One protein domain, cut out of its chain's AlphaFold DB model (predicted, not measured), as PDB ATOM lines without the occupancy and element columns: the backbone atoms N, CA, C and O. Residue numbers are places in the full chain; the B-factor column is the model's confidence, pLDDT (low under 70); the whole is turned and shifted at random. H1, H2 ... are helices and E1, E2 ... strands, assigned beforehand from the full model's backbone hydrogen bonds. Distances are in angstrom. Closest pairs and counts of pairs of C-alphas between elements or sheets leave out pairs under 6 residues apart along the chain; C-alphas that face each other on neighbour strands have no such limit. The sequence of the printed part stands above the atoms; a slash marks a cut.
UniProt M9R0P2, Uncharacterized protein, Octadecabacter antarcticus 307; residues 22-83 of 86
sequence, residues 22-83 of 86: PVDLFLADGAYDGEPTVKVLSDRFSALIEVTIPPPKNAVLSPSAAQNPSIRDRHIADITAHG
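Overview. This is residues 22 to 83 of the 86 residues of an uncharacterized protein of Octadecabacter antarcticus 307 (UniProt M9R0P2). Two very short parallel strands, E1 and E2, lie side by side as a small ribbon, with helix H1 running back past them on the E2 side; a second helix, H2, begins near E2 and runs away from it. Between E2 and H2 the long loop of residues 53 to 70 swings out and returns, and the contacts between the named parts are few. The printed part has 62 residues, with two named strands and two named helices in the order E1, H1, E2, H2; the class is mixed, helices and strands, with under half of the residues in named elements. The whole is compact, with a radius of gyration of the C-alphas of 11.5 A and spans of 31 by 24 by 19 A.

Arrangement. E1, residues 25 to 27, and E2, residues 50 to 52, are parallel neighbours at 14 degrees. N 26 and O 50 are 2.8 A apart and N 52 and O 26 are 2.9 A apart, both within hydrogen-bond range. With H1, residues 35 to 44, between them in the chain, they form a strand-helix-strand unit, two parallel neighbour strands joined through a helix, with a right-handed crossover. The closest C-alphas of H1 and E2, those of Val 38 and Val 51, are 7.5 A apart. The closest C-alphas of E2 and H2, residues 71 to 82, are those of Val 51 and Ile 71, also 7.5 A apart. H1 and H2 are only just apart, their closest C-alphas 8.2 A from each other; E1 and H2 are apart. In H1 and H2 every O i to N i+4 pair is within hydrogen-bond range.

Along the chain. E1 begins at C-alpha 25 (-43.341, 7.847, 25.648) and is 6.6 A long. H1 is 14.3 A long, and E2 6.5 A. H2 is 16.3 A long and ends at C-alpha 82 (-36.421, 0.161, 7.404).

Size, cuts and confidence. The C-alphas of Pro 22 and Asn 58 are the two farthest apart, 32.6 A. The printed part has no cut. The link from E2 to H2 is long, that from E1 to H1 short, and that from H1 to E2 tight. The mean pLDDT of the printed part is 84.7, and no printed residue is under 70.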
ATOM      1  N   PRO A  22     -45.916  10.811  35.467       85.00
ATOM      2  CA  PRO A  22     -44.853  10.178  34.695       85.00
ATOM      3  C   PRO A  22     -45.238  10.085  33.213       85.00
ATOM      4  O   PRO A  22     -46.414   9.960  32.871       85.00
ATOM      5  N   VAL A  23     -44.230  10.145  32.344       86.81
ATOM      6  CA  VAL A  23     -44.371   9.986  30.894       86.81
ATOM      7  C   VAL A  23     -43.437   8.873  30.464       86.81
ATOM      8  O   VAL A  23     -42.238   8.978  30.689       86.81
ATOM      9  N   ASP A  24     -43.985   7.832  29.842       86.75
ATOM     10  CA  ASP A  24     -43.195   6.703  29.343       86.75
ATOM     11  C   ASP A  24     -42.773   6.894  27.877       86.75
ATOM     12  O   ASP A  24     -41.718   6.410  27.480       86.75
ATOM     13  N   LEU A  25     -43.563   7.629  27.081       87.12
ATOM     14  CA  LEU A  25     -43.341   7.847  25.648       87.12
ATOM     15  C   LEU A  25     -43.621   9.302  25.251       87.12
ATOM     16  O   LEU A  25     -44.704   9.831  25.508       87.12
ATOM     17  N   PHE A  26     -42.665   9.928  24.568       87.25
ATOM     18  CA  PHE A  26     -42.791  11.245  23.955       87.25
ATOM     19  C   PHE A  26     -42.697  11.135  22.430       87.25
ATOM     20  O   PHE A  26     -41.666  10.743  21.881       87.25
ATOM     21  N   LEU A  27     -43.777  11.521  21.753       87.38
ATOM     22  CA  LEU A  27     -43.865  11.588  20.297       87.38
ATOM     23  C   LEU A  27     -43.931  13.051  19.874       87.38
ATOM     24  O   LEU A  27     -44.777  13.797  20.372       87.38
ATOM     25  N   ALA A  28     -43.077  13.460  18.944       84.50
ATOM     26  CA  ALA A  28     -43.143  14.800  18.373       84.50
ATOM     27  C   ALA A  28     -42.728  14.813  16.906       84.50
ATOM     28  O   ALA A  28     -42.139  13.864  16.389       84.50
ATOM     29  N   ASP A  29     -43.058  15.917  16.244       81.25
ATOM     30  CA  ASP A  29     -42.638  16.175  14.875       81.25
ATOM     31  C   ASP A  29     -41.117  16.383  14.782       81.25
ATOM     32  O   ASP A  29     -40.475  16.796  15.752       81.25
ATOM     33  N   GLY A  30     -40.549  16.135  13.597       78.12
ATOM     34  CA  GLY A  30     -39.130  16.326  13.302       78.12
ATOM     35  C   GLY A  30     -38.595  17.724  13.630       78.12
ATOM     36  O   GLY A  30     -37.408  17.844  13.904       78.12
ATOM     37  N   ALA A  31     -39.441  18.757  13.713       79.06
ATOM     38  CA  ALA A  31     -39.056  20.080  14.226       79.06
ATOM     39  C   ALA A  31     -38.468  20.054  15.661       79.06
ATOM     40  O   ALA A  31     -37.752  20.972  16.075       79.06
ATOM     41  N   TYR A  32     -38.751  18.996  16.425       81.00
ATOM     42  CA  TYR A  32     -38.245  18.768  17.777       81.00
ATOM     43  C   TYR A  32     -37.085  17.761  17.829       81.00
ATOM     44  O   TYR A  32     -36.684  17.384  18.927       81.00
ATOM     45  N   ASP A  33     -36.503  17.342  16.696       79.12
ATOM     46  CA  ASP A  33     -35.429  16.329  16.643       79.12
ATOM     47  C   ASP A  33     -34.075  16.794  17.217       79.12
ATOM     48  O   ASP A  33     -33.095  16.045  17.203       79.12
ATOM     49  N   GLY A  34     -34.002  18.033  17.701       79.06
ATOM     50  CA  GLY A  34     -32.795  18.622  18.256       79.06
ATOM     51  C   GLY A  34     -32.415  18.084  19.639       79.06
ATOM     52  O   GLY A  34     -33.261  17.763  20.476       79.06
ATOM     53  N   GLU A  35     -31.109  18.102  19.919       80.44
ATOM     54  CA  GLU A  35     -30.537  17.835  21.249       80.44
ATOM     55  C   GLU A  35     -31.198  18.632  22.395       80.44
ATOM     56  O   GLU A  35     -31.432  18.042  23.453       80.44
ATOM     57  N   PRO A  36     -31.568  19.927  22.233       83.50
ATOM     58  CA  PRO A  36     -32.250  20.665  23.297       83.50
ATOM     59  C   PRO A  36     -33.550  19.997  23.763       83.50
ATOM     60  O   PRO A  36     -33.804  19.948  24.965       83.50
ATOM     61  N   THR A  37     -34.336  19.423  22.845       85.44
ATOM     62  CA  THR A  37     -35.574  18.699  23.168       85.44
ATOM     63  C   THR A  37     -35.277  17.467  24.017       85.44
ATOM     64  O   THR A  37     -35.844  17.305  25.094       85.44
ATOM     65  N   VAL A  38     -34.358  16.609  23.558       81.56
ATOM     66  CA  VAL A  38     -34.004  15.358  24.250       81.56
ATOM     67  C   VAL A  38     -33.482  15.653  25.655       81.56
ATOM     68  O   VAL A  38     -33.855  14.970  26.613       81.56
ATOM     69  N   LYS A  39     -32.676  16.710  25.799       85.00
ATOM     70  CA  LYS A  39     -32.164  17.150  27.093       85.00
ATOM     71  C   LYS A  39     -33.288  17.605  28.028       85.00
ATOM     72  O   LYS A  39     -33.349  17.129  29.155       85.00
ATOM     73  N   VAL A  40     -34.186  18.479  27.567       88.75
ATOM     74  CA  VAL A  40     -35.315  18.980  28.376       88.75
ATOM     75  C   VAL A  40     -36.219  17.834  28.837       88.75
ATOM     76  O   VAL A  40     -36.646  17.809  29.989       88.75
ATOM     77  N   LEU A  41     -36.479  16.858  27.965       87.69
ATOM     78  CA  LEU A  41     -37.290  15.693  28.307       87.69
ATOM     79  C   LEU A  41     -36.596  14.791  29.345       87.69
ATOM     80  O   LEU A  41     -37.227  14.380  30.322       87.69
ATOM     81  N   SER A  42     -35.294  14.543  29.167       84.06
ATOM     82  CA  SER A  42     -34.480  13.742  30.095       84.06
ATOM     83  C   SER A  42     -34.360  14.400  31.472       84.06
ATOM     84  O   SER A  42     -34.447  13.711  32.486       84.06
ATOM     85  N   ASP A  43     -34.186  15.727  31.507       87.62
ATOM     86  CA  ASP A  43     -34.097  16.514  32.741       87.62
ATOM     87  C   ASP A  43     -35.423  16.486  33.521       87.62
ATOM     88  O   ASP A  43     -35.417  16.486  34.752       87.62
ATOM     89  N   ARG A  44     -36.565  16.487  32.816       86.44
ATOM     90  CA  ARG A  44     -37.888  16.637  33.437       86.44
ATOM     91  C   ARG A  44     -38.505  15.325  33.910       86.44
ATOM     92  O   ARG A  44     -39.091  15.298  34.989       86.44
ATOM     93  N   PHE A  45     -38.441  14.270  33.101       83.69
ATOM     94  CA  PHE A  45     -39.174  13.031  33.380       83.69
ATOM     95  C   PHE A  45     -38.273  11.913  33.893       83.69
ATOM     96  O   PHE A  45     -38.567  11.328  34.931       83.69
ATOM     97  N   SER A  46     -37.209  11.600  33.153       77.88
ATOM     98  CA  SER A  46     -36.144  10.633  33.454       77.88
ATOM     99  C   SER A  46     -35.411  10.331  32.143       77.88
ATOM    100  O   SER A  46     -35.971  10.495  31.062       77.88
ATOM    101  N   ALA A  47     -34.196   9.788  32.212       72.31
ATOM    102  CA  ALA A  47     -33.507   9.237  31.043       72.31
ATOM    103  C   ALA A  47     -34.160   7.948  30.484       72.31
ATOM    104  O   ALA A  47     -33.719   7.442  29.458       72.31
ATOM    105  N   LEU A  48     -35.163   7.390  31.178       75.50
ATOM    106  CA  LEU A  48     -35.850   6.151  30.789       75.50
ATOM    107  C   LEU A  48     -37.035   6.352  29.841       75.50
ATOM    108  O   LEU A  48     -37.588   5.364  29.371       75.50
ATOM    109  N   ILE A  49     -37.441   7.594  29.590       84.00
ATOM    110  CA  ILE A  49     -38.538   7.862  28.664       84.00
ATOM    111  C   ILE A  49     -38.142   7.436  27.248       84.00
ATOM    112  O   ILE A  49     -37.018   7.674  26.795       84.00
ATOM    113  N   GLU A  50     -39.077   6.839  26.527       85.50
ATOM    114  CA  GLU A  50     -38.916   6.609  25.104       85.50
ATOM    115  C   GLU A  50     -39.217   7.918  24.366       85.50
ATOM    116  O   GLU A  50     -40.253   8.547  24.575       85.50
ATOM    117  N   VAL A  51     -38.292   8.373  23.526       84.56
ATOM    118  CA  VAL A  51     -38.478   9.569  22.700       84.56
ATOM    119  C   VAL A  51     -38.461   9.107  21.261       84.56
ATOM    120  O   VAL A  51     -37.421   8.648  20.808       84.56
ATOM    121  N   THR A  52     -39.570   9.252  20.538       85.44
ATOM    122  CA  THR A  52     -39.644   8.936  19.107       85.44
ATOM    123  C   THR A  52     -39.952  10.210  18.339       85.44
ATOM    124  O   THR A  52     -41.086  10.684  18.282       85.44
ATOM    125  N   ILE A  53     -38.906  10.777  17.746       84.38
ATOM    126  CA  ILE A  53     -38.989  11.971  16.913       84.38
ATOM    127  C   ILE A  53     -38.306  11.621  15.596       84.38
ATOM    128  O   ILE A  53     -37.086  11.418  15.602       84.38
ATOM    129  N   PRO A  54     -39.055  11.476  14.487       80.94
ATOM    130  CA  PRO A  54     -38.477  11.101  13.212       80.94
ATOM    131  C   PRO A  54     -37.615  12.262  12.691       80.94
ATOM    132  O   PRO A  54     -38.156  13.308  12.320       80.94
ATOM    133  N   PRO A  55     -36.283  12.101  12.622       80.00
ATOM    134  CA  PRO A  55     -35.393  13.152  12.151       80.00
ATOM    135  C   PRO A  55     -35.690  13.496  10.681       80.00
ATOM    136  O   PRO A  55     -36.183  12.634   9.936       80.00
ATOM    137  N   PRO A  56     -35.416  14.733  10.221       78.75
ATOM    138  CA  PRO A  56     -35.697  15.170   8.856       78.75
ATOM    139  C   PRO A  56     -34.958  14.302   7.826       78.75
ATOM    140  O   PRO A  56     -33.963  13.647   8.128       78.75
ATOM    141  N   LYS A  57     -35.441  14.280   6.576       78.69
ATOM    142  CA  LYS A  57     -34.911  13.378   5.527       78.69
ATOM    143  C   LYS A  57     -33.414  13.557   5.241       78.69
ATOM    144  O   LYS A  57     -32.792  12.653   4.698       78.69
ATOM    145  N   ASN A  58     -32.859  14.722   5.553       81.06
ATOM    146  CA  ASN A  58     -31.453  15.076   5.370       81.06
ATOM    147  C   ASN A  58     -30.628  14.958   6.664       81.06
ATOM    148  O   ASN A  58     -29.512  15.476   6.712       81.06
ATOM    149  N   ALA A  59     -31.164  14.337   7.717       83.38
ATOM    150  CA  ALA A  59     -30.447  14.171   8.971       83.38
ATOM    151  C   ALA A  59     -29.206  13.288   8.799       83.38
ATOM    152  O   ALA A  59     -29.224  12.273   8.102       83.38
ATOM    153  N   VAL A  60     -28.124  13.690   9.464       86.81
ATOM    154  CA  VAL A  60     -26.824  13.017   9.429       86.81
ATOM    155  C   VAL A  60     -26.480  12.543  10.834       86.81
ATOM    156  O   VAL A  60     -26.785  13.232  11.812       86.81
ATOM    157  N   LEU A  61     -25.848  11.371  10.915       88.88
ATOM    158  CA  LEU A  61     -25.327  10.813  12.159       88.88
ATOM    159  C   LEU A  61     -24.372  11.789  12.854       88.88
ATOM    160  O   LEU A  61     -23.606  12.513  12.212       88.88
ATOM    161  N   SER A  62     -24.392  11.771  14.180       87.19
ATOM    162  CA  SER A  62     -23.434  12.496  14.998       87.19
ATOM    163  C   SER A  62     -22.011  11.947  14.792       87.19
ATOM    164  O   SER A  62     -21.832  10.765  14.478       87.19
ATOM    165  N   PRO A  63     -20.959  12.754  15.032       89.56
ATOM    166  CA  PRO A  63     -19.577  12.277  14.937       89.56
ATOM    167  C   PRO A  63     -19.262  11.084  15.854       89.56
ATOM    168  O   PRO A  63     -18.335  10.327  15.580       89.56
ATOM    169  N   SER A  64     -20.022  10.918  16.943       89.38
ATOM    170  CA  SER A  64     -19.826   9.853  17.936       89.38
ATOM    171  C   SER A  64     -20.758   8.654  17.736       89.38
ATOM    172  O   SER A  64     -20.683   7.704  18.516       89.38
ATOM    173  N   ALA A  65     -21.589   8.654  16.686       88.81
ATOM    174  CA  ALA A  65     -22.622   7.644  16.456       88.81
ATOM    175  C   ALA A  65     -22.089   6.200  16.439       88.81
ATOM    176  O   ALA A  65     -22.778   5.276  16.860       88.81
ATOM    177  N   ALA A  66     -20.845   6.002  15.993       89.50
ATOM    178  CA  ALA A  66     -20.215   4.684  15.940       89.50
ATOM    179  C   ALA A  66     -19.851   4.106  17.323       89.50
ATOM    180  O   ALA A  66     -19.731   2.894  17.461       89.50
ATOM    181  N   GLN A  67     -19.628   4.959  18.328       89.62
ATOM    182  CA  GLN A  67     -19.116   4.554  19.644       89.62
ATOM    183  C   GLN A  67     -20.161   4.724  20.747       89.62
ATOM    184  O   GLN A  67     -20.266   3.880  21.633       89.62
ATOM    185  N   ASN A  68     -20.933   5.808  20.695       89.38
ATOM    186  CA  ASN A  68     -21.976   6.116  21.661       89.38
ATOM    187  C   ASN A  68     -23.155   6.793  20.944       89.38
ATOM    188  O   ASN A  68     -23.255   8.023  20.967       89.38
ATOM    189  N   PRO A  69     -24.012   6.018  20.252       86.25
ATOM    190  CA  PRO A  69     -25.110   6.577  19.478       86.25
ATOM    191  C   PRO A  69     -26.120   7.284  20.382       86.25
ATOM    192  O   PRO A  69     -26.616   6.712  21.365       86.25
ATOM    193  N   SER A  70     -26.469   8.518  20.018       85.75
ATOM    194  CA  SER A  70     -27.589   9.230  20.631       85.75
ATOM    195  C   SER A  70     -28.928   8.596  20.228       85.75
ATOM    196  O   SER A  70     -28.995   7.715  19.368       85.75
ATOM    197  N   ILE A  71     -30.028   9.022  20.854       82.88
ATOM    198  CA  ILE A  71     -31.381   8.617  20.429       82.88
ATOM    199  C   ILE A  71     -31.614   9.015  18.963       82.88
ATOM    200  O   ILE A  71     -32.103   8.217  18.166       82.88
ATOM    201  N   ARG A  72     -31.158  10.211  18.579       85.75
ATOM    202  CA  ARG A  72     -31.234  10.703  17.203       85.75
ATOM    203  C   ARG A  72     -30.471   9.805  16.228       85.75
ATOM    204  O   ARG A  72     -31.007   9.479  15.175       85.75
ATOM    205  N   ASP A  73     -29.264   9.364  16.586       89.38
ATOM    206  CA  ASP A  73     -28.467   8.455  15.749       89.38
ATOM    207  C   ASP A  73     -29.179   7.119  15.513       89.38
ATOM    208  O   ASP A  73     -29.172   6.607  14.393       89.38
ATOM    209  N   ARG A  74     -29.842   6.587  16.551       88.00
ATOM    210  CA  ARG A  74     -30.657   5.369  16.437       88.00
ATOM    211  C   ARG A  74     -31.814   5.572  15.462       88.00
ATOM    212  O   ARG A  74     -31.946   4.784  14.536       88.00
ATOM    213  N   HIS A  75     -32.565   6.669  15.568       86.62
ATOM    214  CA  HIS A  75     -33.658   6.944  14.628       86.62
ATOM    215  C   HIS A  75     -33.185   7.122  13.181       86.62
ATOM    216  O   HIS A  75     -33.852   6.659  12.257       86.62
ATOM    217  N   ILE A  76     -32.047   7.791  12.959       88.06
ATOM    218  CA  ILE A  76     -31.468   7.933  11.613       88.06
ATOM    219  C   ILE A  76     -31.120   6.552  11.048       88.06
ATOM    220  O   ILE A  76     -31.441   6.263   9.892       88.06
ATOM    221  N   ALA A  77     -30.488   5.694  11.853       89.25
ATOM    222  CA  ALA A  77     -30.144   4.334  11.455       89.25
ATOM    223  C   ALA A  77     -31.395   3.488  11.169       89.25
ATOM    224  O   ALA A  77     -31.452   2.831  10.131       89.25
ATOM    225  N   ASP A  78     -32.419   3.568  12.019       89.00
ATOM    226  CA  ASP A  78     -33.670   2.826  11.857       89.00
ATOM    227  C   ASP A  78     -34.421   3.241  10.591       89.00
ATOM    228  O   ASP A  78     -34.858   2.377   9.832       89.00
ATOM    229  N   ILE A  79     -34.508   4.546  10.308       87.25
ATOM    230  CA  ILE A  79     -35.105   5.060   9.065       87.25
ATOM    231  C   ILE A  79     -34.275   4.644   7.846       87.25
ATOM    232  O   ILE A  79     -34.838   4.343   6.795       87.25
ATOM    233  N   THR A  80     -32.946   4.616   7.965       87.31
ATOM    234  CA  THR A  80     -32.061   4.167   6.878       87.31
ATOM    235  C   THR A  80     -32.247   2.676   6.589       87.31
ATOM    236  O   THR A  80     -32.237   2.274   5.427       87.31
ATOM    237  N   ALA A  81     -32.437   1.861   7.627       89.06
ATOM    238  CA  ALA A  81     -32.582   0.414   7.516       89.06
ATOM    239  C   ALA A  81     -33.984  -0.020   7.057       89.06
ATOM    240  O   ALA A  81     -34.105  -0.927   6.234       89.06
ATOM    241  N   HIS A  82     -35.036   0.619   7.571       87.62
ATOM    242  CA  HIS A  82     -36.421   0.161   7.404       87.62
ATOM    243  C   HIS A  82     -37.288   1.115   6.571       87.62
ATOM    244  O   HIS A  82     -38.434   0.799   6.255       87.62
ATOM    245  N   GLY A  83     -36.752   2.275   6.187       82.50
ATOM    246  CA  GLY A  83     -37.540   3.372   5.640       82.50
ATOM    247  C   GLY A  83     -38.303   4.131   6.730       82.50
ATOM    248  O   GLY A  83     -38.315   3.763   7.902       82.50
TER     249      GLY A  83